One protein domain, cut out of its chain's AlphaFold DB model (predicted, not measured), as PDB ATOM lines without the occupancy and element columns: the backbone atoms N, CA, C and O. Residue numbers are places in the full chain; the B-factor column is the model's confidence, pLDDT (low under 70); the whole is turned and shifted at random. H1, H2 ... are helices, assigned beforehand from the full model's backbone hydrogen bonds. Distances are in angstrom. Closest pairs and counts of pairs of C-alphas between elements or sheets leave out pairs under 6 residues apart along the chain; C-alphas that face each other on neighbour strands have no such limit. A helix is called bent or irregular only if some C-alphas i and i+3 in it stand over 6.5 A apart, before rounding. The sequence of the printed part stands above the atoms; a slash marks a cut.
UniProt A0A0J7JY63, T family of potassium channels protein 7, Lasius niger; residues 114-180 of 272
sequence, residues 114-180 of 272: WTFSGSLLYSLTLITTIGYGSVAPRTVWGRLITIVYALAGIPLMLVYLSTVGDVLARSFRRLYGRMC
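Overview. This is residues 114 to 180 of the 272 residues of the protein "T family of potassium channels protein 7" of Lasius niger (UniProt A0A0J7JY63). One long helix, H2, makes the length of the domain, and a short helix, H1, comes end-on to it near a kink, at nearly a right angle. The loop of residues 128 to 139 folds back from the end of H1 to the start of H2, and residues 162 to 180 of H2 stick out as a free arm. The printed part has 67 residues with two named helices, H1 then H2, and no named strand; the class is all helix. The whole is extended, with a radius of gyration of the C-alphas of 16.9 A and spans of 56 by 23 by 17 A.

Arrangement. H1, residues 116 to 127, touches H2, residues 140 to 180, with its residues 126 to 127 alone. On H2 the touching residues are 149 to 157 alone. The closest C-alphas of the two helices are those of Ile 127 and Gly 153, 5.1 A apart. Their lines stand at 80 degrees, about perpendicular. H2 has a kink of 36 degrees near residue 154; it is neither bent nor irregular, but only just: C-alphas 152 and 155 are 6.2 A apart. Every O i to N i+4 pair is within hydrogen-bond range in H1, and 35 of 37 are in H2.

Along the chain. H1 begins at C-alpha 116 (6.429, 34.373, 221.877) and ends at C-alpha 127 (-9.471, 29.515, 223.923), 16.8 A away. After a long link of 12 residues, H2 runs 56.7 A to C-alpha 180 (-26.478, 36.964, 191.495).

Size, cuts and confidence. The two C-alphas farthest apart are those of Val 140 and Cys 180, at 56.7 A. Residues 138 to 144, of which 140 to 144 belong to H2, also stand free. Without the stretches that stand free, the body spans 28 by 18 by 16 A. The printed part has no cut. Its mean pLDDT is 87.9, and residue 134 is under 70 in this model.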
ATOM      1  N   TRP A 114       8.582  27.403 224.242       73.44
ATOM      2  CA  TRP A 114       7.960  28.651 224.691       73.44
ATOM      3  C   TRP A 114       8.593  29.877 224.025       73.44
ATOM      4  O   TRP A 114       9.213  30.710 224.672       73.44
ATOM      5  N   THR A 115       8.463  29.984 222.704       81.88
ATOM      6  CA  THR A 115       8.693  31.263 222.005       81.88
ATOM      7  C   THR A 115       7.451  32.145 222.099       81.88
ATOM      8  O   THR A 115       6.358  31.626 222.313       81.88
ATOM      9  N   PHE A 116       7.579  33.459 221.889       82.12
ATOM     10  CA  PHE A 116       6.429  34.373 221.877       82.12
ATOM     11  C   PHE A 116       5.325  33.891 220.920       82.12
ATOM     12  O   PHE A 116       4.196  33.653 221.344       82.12
ATOM     13  N   SER A 117       5.675  33.607 219.663       84.12
ATOM     14  CA  SER A 117       4.740  33.057 218.674       84.12
ATOM     15  C   SER A 117       4.152  31.709 219.108       84.12
ATOM     16  O   SER A 117       2.950  31.497 218.976       84.12
ATOM     17  N   GLY A 118       4.963  30.813 219.684       84.06
ATOM     18  CA  GLY A 118       4.487  29.532 220.216       84.06
ATOM     19  C   GLY A 118       3.517  29.687 221.395       84.06
ATOM     20  O   GLY A 118       2.527  28.966 221.472       84.06
ATOM     21  N   SER A 119       3.754  30.661 222.277       88.12
ATOM     22  CA  SER A 119       2.888  30.965 223.422       88.12
ATOM     23  C   SER A 119       1.557  31.591 223.001       88.12
ATOM     24  O   SER A 119       0.513  31.219 223.532       88.12
ATOM     25  N   LEU A 120       1.569  32.458 221.980       88.31
ATOM     26  CA  LEU A 120       0.352  33.005 221.386       88.31
ATOM     27  C   LEU A 120      -0.483  31.902 220.741       88.31
ATOM     28  O   LEU A 120      -1.671  31.793 221.028       88.31
ATOM     29  N   LEU A 121       0.135  31.033 219.941       88.06
ATOM     30  CA  LEU A 121      -0.555  29.888 219.346       88.06
ATOM     31  C   LEU A 121      -1.123  28.943 220.413       88.06
ATOM     32  O   LEU A 121      -2.263  28.492 220.290       88.06
ATOM     33  N   TYR A 122      -0.374  28.686 221.487       87.25
ATOM     34  CA  TYR A 122      -0.868  27.922 222.632       87.25
ATOM     35  C   TYR A 122      -2.104  28.582 223.263       87.25
ATOM     36  O   TYR A 122      -3.131  27.930 223.422       87.25
ATOM     37  N   SER A 123      -2.056  29.887 223.550       90.06
ATOM     38  CA  SER A 123      -3.199  30.612 224.120       90.06
ATOM     39  C   SER A 123      -4.418  30.636 223.188       90.06
ATOM     40  O   SER A 123      -5.542  30.443 223.647       90.06
ATOM     41  N   LEU A 124      -4.205  30.801 221.878       90.06
ATOM     42  CA  LEU A 124      -5.267  30.824 220.877       90.06
ATOM     43  C   LEU A 124      -5.957  29.464 220.795       90.06
ATOM     44  O   LEU A 124      -7.174  29.393 220.901       90.06
ATOM     45  N   THR A 125      -5.176  28.390 220.660       89.88
ATOM     46  CA  THR A 125      -5.685  27.010 220.561       89.88
ATOM     47  C   THR A 125      -6.367  26.528 221.837       89.88
ATOM     48  O   THR A 125      -7.211  25.633 221.778       89.88
ATOM     49  N   LEU A 126      -6.023  27.130 222.977       90.81
ATOM     50  CA  LEU A 126      -6.673  26.877 224.251       90.81
ATOM     51  C   LEU A 126      -8.051  27.549 224.339       90.81
ATOM     52  O   LEU A 126      -9.013  26.890 224.718       90.81
ATOM     53  N   ILE A 127      -8.171  28.822 223.941       91.19
ATOM     54  CA  ILE A 127      -9.471  29.515 223.923       91.19
ATOM     55  C   ILE A 127     -10.379  28.958 222.816       91.19
ATOM     56  O   ILE A 127     -11.575  28.780 223.028       91.19
ATOM     57  N   THR A 128      -9.833  28.624 221.642       90.31
ATOM     58  CA  THR A 128     -10.612  28.013 220.550       90.31
ATOM     59  C   THR A 128     -10.963  26.550 220.806       90.31
ATOM     60  O   THR A 128     -11.620  25.933 219.971       90.31
ATOM     61  N   THR A 129     -10.555  25.979 221.946       90.75
ATOM     62  CA  THR A 129     -10.817  24.588 222.353       90.75
ATOM     63  C   THR A 129     -10.297  23.518 221.383       90.75
ATOM     64  O   THR A 129     -10.672  22.357 221.491       90.75
ATOM     65  N   ILE A 130      -9.390  23.877 220.462       91.88
ATOM     66  CA  ILE A 130      -8.740  22.919 219.549       91.88
ATOM     67  C   ILE A 130      -7.793  22.011 220.339       91.88
ATOM     68  O   ILE A 130      -7.780  20.802 220.136       91.88
ATOM     69  N   GLY A 131      -6.989  22.610 221.228       83.00
ATOM     70  CA  GLY A 131      -6.160  21.888 222.193       83.00
ATOM     71  C   GLY A 131      -5.242  20.810 221.602       83.00
ATOM     72  O   GLY A 131      -5.358  19.649 221.978       83.00
ATOM     73  N   TYR A 132      -4.271  21.175 220.752       80.88
ATOM     74  CA  TYR A 132      -3.346  20.214 220.113       80.88
ATOM     75  C   TYR A 132      -2.571  19.291 221.078       80.88
ATOM     76  O   TYR A 132      -2.030  18.276 220.648       80.88
ATOM     77  N   GLY A 133      -2.444  19.650 222.360       72.25
ATOM     78  CA  GLY A 133      -1.834  18.805 223.398       72.25
ATOM     79  C   GLY A 133      -0.315  18.591 223.286       72.25
ATOM     80  O   GLY A 133       0.284  17.991 224.175       72.25
ATOM     81  N   SER A 134       0.335  19.105 222.238       68.94
ATOM     82  CA  SER A 134       1.776  18.944 221.995       68.94
ATOM     83  C   SER A 134       2.656  19.749 222.961       68.94
ATOM     84  O   SER A 134       3.792  19.359 223.246       68.94
ATOM     85  N   VAL A 135       2.132  20.855 223.498       70.44
ATOM     86  CA  VAL A 135       2.805  21.738 224.458       70.44
ATOM     87  C   VAL A 135       1.827  22.071 225.583       70.44
ATOM     88  O   VAL A 135       0.745  22.589 225.333       70.44
ATOM     89  N   ALA A 136       2.201  21.758 226.826       77.88
ATOM     90  CA  ALA A 136       1.388  22.016 228.012       77.88
ATOM     91  C   ALA A 136       2.265  22.477 229.192       77.88
ATOM     92  O   ALA A 136       3.399  21.994 229.339       77.88
ATOM     93  N   PRO A 137       1.765  23.384 230.053       81.06
ATOM     94  CA  PRO A 137       2.486  23.836 231.231       81.06
ATOM     95  C   PRO A 137       2.689  22.670 232.202       81.06
ATOM     96  O   PRO A 137       1.756  21.998 232.649       81.06
ATOM     97  N   ARG A 138       3.955  22.416 232.537       79.56
ATOM     98  CA  ARG A 138       4.330  21.398 233.529       79.56
ATOM     99  C   ARG A 138       4.271  21.928 234.962       79.56
ATOM    100  O   ARG A 138       4.199  21.132 235.888       79.56
ATOM    101  N   THR A 139       4.283  23.246 235.134       87.94
ATOM    102  CA  THR A 139       4.258  23.917 236.436       87.94
ATOM    103  C   THR A 139       2.846  23.943 237.022       87.94
ATOM    104  O   THR A 139       1.865  24.107 236.296       87.94
ATOM    105  N   VAL A 140       2.737  23.809 238.347       88.88
ATOM    106  CA  VAL A 140       1.448  23.824 239.066       88.88
ATOM    107  C   VAL A 140       0.728  25.162 238.868       88.88
ATOM    108  O   VAL A 140      -0.436  25.188 238.475       88.88
ATOM    109  N   TRP A 141       1.452  26.271 239.026       90.25
ATOM    110  CA  TRP A 141       0.931  27.620 238.793       90.25
ATOM    111  C   TRP A 141       0.499  27.856 237.344       90.25
ATOM    112  O   TRP A 141      -0.556  28.434 237.106       90.25
ATOM    113  N   GLY A 142       1.268  27.352 236.372       87.75
ATOM    114  CA  GLY A 142       0.911  27.461 234.958       87.75
ATOM    115  C   GLY A 142      -0.402  26.747 234.648       87.75
ATOM    116  O   GLY A 142      -1.251  27.305 233.966       87.75
ATOM    117  N   ARG A 143      -0.616  25.557 235.221       88.81
ATOM    118  CA  ARG A 143      -1.882  24.820 235.081       88.81
ATOM    119  C   ARG A 143      -3.063  25.573 235.688       88.81
ATOM    120  O   ARG A 143      -4.115  25.623 235.061       88.81
ATOM    121  N   LEU A 144      -2.891  26.177 236.865       93.25
ATOM    122  CA  LEU A 144      -3.952  26.950 237.517       93.25
ATOM    123  C   LEU A 144      -4.370  28.157 236.665       93.25
ATOM    124  O   LEU A 144      -5.556  28.348 236.408       93.25
ATOM    125  N   ILE A 145      -3.394  28.922 236.168       92.12
ATOM    126  CA  ILE A 145      -3.641  30.067 235.282       92.12
ATOM    127  C   ILE A 145      -4.336  29.606 233.999       92.12
ATOM    128  O   ILE A 145      -5.315  30.216 233.580       92.12
ATOM    129  N   THR A 146      -3.881  28.501 233.402       91.56
ATOM    130  CA  THR A 146      -4.509  27.921 232.213       91.56
ATOM    131  C   THR A 146      -5.974  27.548 232.443       91.56
ATOM    132  O   THR A 146      -6.796  27.805 231.568       91.56
ATOM    133  N   ILE A 147      -6.323  26.979 233.600       92.25
ATOM    134  CA  ILE A 147      -7.713  26.629 233.933       92.25
ATOM    135  C   ILE A 147      -8.574  27.892 234.037       92.25
ATOM    136  O   ILE A 147      -9.622  27.968 233.400       92.25
ATOM    137  N   VAL A 148      -8.123  28.902 234.786       94.56
ATOM    138  CA  VAL A 148      -8.857  30.174 234.929       94.56
ATOM    139  C   VAL A 148      -9.026  30.861 233.571       94.56
ATOM    140  O   VAL A 148     -10.113  31.330 233.233       94.56
ATOM    141  N   TYR A 149      -7.972  30.859 232.757       93.06
ATOM    142  CA  TYR A 149      -7.987  31.418 231.411       93.06
ATOM    143  C   TYR A 149      -8.930  30.659 230.466       93.06
ATOM    144  O   TYR A 149      -9.630  31.290 229.681       93.06
ATOM    145  N   ALA A 150      -9.020  29.328 230.569       91.50
ATOM    146  CA  ALA A 150      -9.983  28.535 229.803       91.50
ATOM    147  C   ALA A 150     -11.431  28.886 230.181       91.50
ATOM    148  O   ALA A 150     -12.262  29.102 229.301       91.50
ATOM    149  N   LEU A 151     -11.723  28.990 231.482       94.06
ATOM    150  CA  LEU A 151     -13.072  29.273 231.985       94.06
ATOM    151  C   LEU A 151     -13.598  30.637 231.523       94.06
ATOM    152  O   LEU A 151     -14.769  30.744 231.168       94.06
ATOM    153  N   ALA A 152     -12.746  31.664 231.494       93.56
ATOM    154  CA  ALA A 152     -13.115  32.982 230.976       93.56
ATOM    155  C   ALA A 152     -13.049  33.059 229.438       93.56
ATOM    156  O   ALA A 152     -13.848  33.751 228.809       93.56
ATOM    157  N   GLY A 153     -12.107  32.342 228.821       92.31
ATOM    158  CA  GLY A 153     -11.858  32.379 227.383       92.31
ATOM    159  C   GLY A 153     -12.970  31.738 226.558       92.31
ATOM    160  O   GLY A 153     -13.419  32.342 225.591       92.31
ATOM    161  N   ILE A 154     -13.458  30.557 226.948       93.44
ATOM    162  CA  ILE A 154     -14.508  29.826 226.215       93.44
ATOM    163  C   ILE A 154     -15.781  30.672 225.999       93.44
ATOM    164  O   ILE A 154     -16.183  30.826 224.843       93.44
ATOM    165  N   PRO A 155     -16.420  31.266 227.031       93.19
ATOM    166  CA  PRO A 155     -17.627  32.069 226.823       93.19
ATOM    167  C   PRO A 155     -17.352  33.316 225.976       93.19
ATOM    168  O   PRO A 155     -18.154  33.660 225.108       93.19
ATOM    169  N   LEU A 156     -16.197  33.957 226.171       92.44
ATOM    170  CA  LEU A 156     -15.800  35.123 225.387       92.44
ATOM    171  C   LEU A 156     -15.603  34.766 223.907       92.44
ATOM    172  O   LEU A 156     -16.007  35.522 223.024       92.44
ATOM    173  N   MET A 157     -15.060  33.582 223.627       92.56
ATOM    174  CA  MET A 157     -14.831  33.103 222.267       92.56
ATOM    175  C   MET A 157     -16.123  32.689 221.566       92.56
ATOM    176  O   MET A 157     -16.249  32.901 220.364       92.56
ATOM    177  N   LEU A 158     -17.114  32.180 222.305       90.44
ATOM    178  CA  LEU A 158     -18.453  31.910 221.771       90.44
ATOM    179  C   LEU A 158     -19.171  33.201 221.350       90.44
ATOM    180  O   LEU A 158     -19.748  33.258 220.263       90.44
ATOM    181  N   VAL A 159     -19.100  34.255 222.172       94.88
ATOM    182  CA  VAL A 159     -19.653  35.576 221.818       94.88
ATOM    183  C   VAL A 159     -18.884  36.188 220.647       94.88
ATOM    184  O   VAL A 159     -19.482  36.730 219.719       94.88
ATOM    185  N   TYR A 160     -17.558  36.065 220.630       94.44
ATOM    186  CA  TYR A 160     -16.757  36.515 219.496       94.44
ATOM    187  C   TYR A 160     -17.173  35.804 218.202       94.44
ATOM    188  O   TYR A 160     -17.436  36.454 217.188       94.44
ATOM    189  N   LEU A 161     -17.325  34.479 218.240       92.12
ATOM    190  CA  LEU A 161     -17.678  33.693 217.065       92.12
ATOM    191  C   LEU A 161     -19.076  34.030 216.530       92.12
ATOM    192  O   LEU A 161     -19.259  34.041 215.314       92.12
ATOM    193  N   SER A 162     -20.045  34.363 217.391       93.62
ATOM    194  CA  SER A 162     -21.376  34.787 216.936       93.62
ATOM    195  C   SER A 162     -21.324  36.124 216.189       93.62
ATOM    196  O   SER A 162     -21.863  36.241 215.088       93.62
ATOM    197  N   THR A 163     -20.585  37.103 216.719       95.00
ATOM    198  CA  THR A 163     -20.425  38.411 216.063       95.00
ATOM    199  C   THR A 163     -19.693  38.303 214.724       95.00
ATOM    200  O   THR A 163     -20.130  38.876 213.723       95.00
ATOM    201  N   VAL A 164     -18.610  37.521 214.671       95.12
ATOM    202  CA  VAL A 164     -17.854  37.275 213.438       95.12
ATOM    203  C   VAL A 164     -18.691  36.482 212.437       95.12
ATOM    204  O   VAL A 164     -18.705  36.827 211.257       95.12
ATOM    205  N   GLY A 165     -19.435  35.472 212.894       93.81
ATOM    206  CA  GLY A 165     -20.342  34.676 212.068       93.81
ATOM    207  C   GLY A 165     -21.415  35.528 211.389       93.81
ATOM    208  O   GLY A 165     -21.637  35.396 210.185       93.81
ATOM    209  N   ASP A 166     -22.009  36.479 212.111       93.81
ATOM    210  CA  ASP A 166     -22.998  37.409 211.559       93.81
ATOM    211  C   ASP A 166     -22.410  38.344 210.502       93.81
ATOM    212  O   ASP A 166     -23.016  38.571 209.447       93.81
ATOM    213  N   VAL A 167     -21.230  38.905 210.773       95.06
ATOM    214  CA  VAL A 167     -20.523  39.776 209.826       95.06
ATOM    215  C   VAL A 167     -20.130  38.991 208.581       95.06
ATOM    216  O   VAL A 167     -20.319  39.471 207.459       95.06
ATOM    217  N   LEU A 168     -19.642  37.766 208.761       93.38
ATOM    218  CA  LEU A 168     -19.259  36.875 207.680       93.38
ATOM    219  C   LEU A 168     -20.480  36.497 206.833       93.38
ATOM    220  O   LEU A 168     -20.446  36.652 205.616       93.38
ATOM    221  N   ALA A 169     -21.602  36.124 207.449       92.88
ATOM    222  CA  ALA A 169     -22.848  35.810 206.753       92.88
ATOM    223  C   ALA A 169     -23.428  37.020 206.002       92.88
ATOM    224  O   ALA A 169     -23.975  36.883 204.905       92.88
ATOM    225  N   ARG A 170     -23.329  38.235 206.560       91.44
ATOM    226  CA  ARG A 170     -23.692  39.475 205.845       91.44
ATOM    227  C   ARG A 170     -22.765  39.716 204.655       91.44
ATOM    228  O   ARG A 170     -23.238  40.076 203.580       91.44
ATOM    229  N   SER A 171     -21.469  39.493 204.829       90.69
ATOM    230  CA  SER A 171     -20.462  39.650 203.776       90.69
ATOM    231  C   SER A 171     -20.672  38.648 202.645       90.69
ATOM    232  O   SER A 171     -20.708  39.054 201.485       90.69
ATOM    233  N   PHE A 172     -20.937  37.380 202.969       92.75
ATOM    234  CA  PHE A 172     -21.323  36.363 201.996       92.75
ATOM    235  C   PHE A 172     -22.605  36.752 201.270       92.75
ATOM    236  O   PHE A 172     -22.600  36.792 200.049       92.75
ATOM    237  N   ARG A 173     -23.678  37.134 201.970       88.06
ATOM    238  CA  ARG A 173     -24.926  37.576 201.314       88.06
ATOM    239  C   ARG A 173     -24.720  38.772 200.387       88.06
ATOM    240  O   ARG A 173     -25.319  38.820 199.320       88.06
ATOM    241  N   ARG A 174     -23.849  39.720 200.745       84.75
ATOM    242  CA  ARG A 174     -23.476  40.838 199.862       84.75
ATOM    243  C   ARG A 174     -22.678  40.369 198.651       84.75
ATOM    244  O   ARG A 174     -22.924  40.853 197.553       84.75
ATOM    245  N   LEU A 175     -21.735  39.448 198.837       86.94
ATOM    246  CA  LEU A 175     -20.927  38.885 197.759       86.94
ATOM    247  C   LEU A 175     -21.785  38.056 196.794       86.94
ATOM    248  O   LEU A 175     -21.776  38.323 195.596       86.94
ATOM    249  N   TYR A 176     -22.595  37.135 197.317       85.25
ATOM    250  CA  TYR A 176     -23.582  36.369 196.558       85.25
ATOM    251  C   TYR A 176     -24.611  37.287 195.897       85.25
ATOM    252  O   TYR A 176     -24.902  37.125 194.724       85.25
ATOM    253  N   GLY A 177     -25.098  38.322 196.585       81.31
ATOM    254  CA  GLY A 177     -25.997  39.319 196.002       81.31
ATOM    255  C   GLY A 177     -25.356  40.117 194.863       81.31
ATOM    256  O   GLY A 177     -26.018  40.394 193.871       81.31
ATOM    257  N   ARG A 178     -24.064  40.456 194.950       76.75
ATOM    258  CA  ARG A 178     -23.316  41.068 193.835       76.75
ATOM    259  C   ARG A 178     -23.146  40.104 192.662       76.75
ATOM    260  O   ARG A 178     -23.251  40.536 191.524       76.75
ATOM    261  N   MET A 179     -22.927  38.822 192.940       73.62
ATOM    262  CA  MET A 179     -22.728  37.785 191.924       73.62
ATOM    263  C   MET A 179     -24.038  37.375 191.229       73.62
ATOM    264  O   MET A 179     -24.061  37.150 190.024       73.62
ATOM    265  N   CYS A 180     -25.145  37.335 191.974       72.12
ATOM    266  CA  CYS A 180     -26.478  36.964 191.495       72.12
ATOM    267  C   CYS A 180     -27.311  38.162 191.014       72.12
ATOM    268  O   CYS A 180     -28.390  37.963 190.453       72.12
TER     269      CYS A 180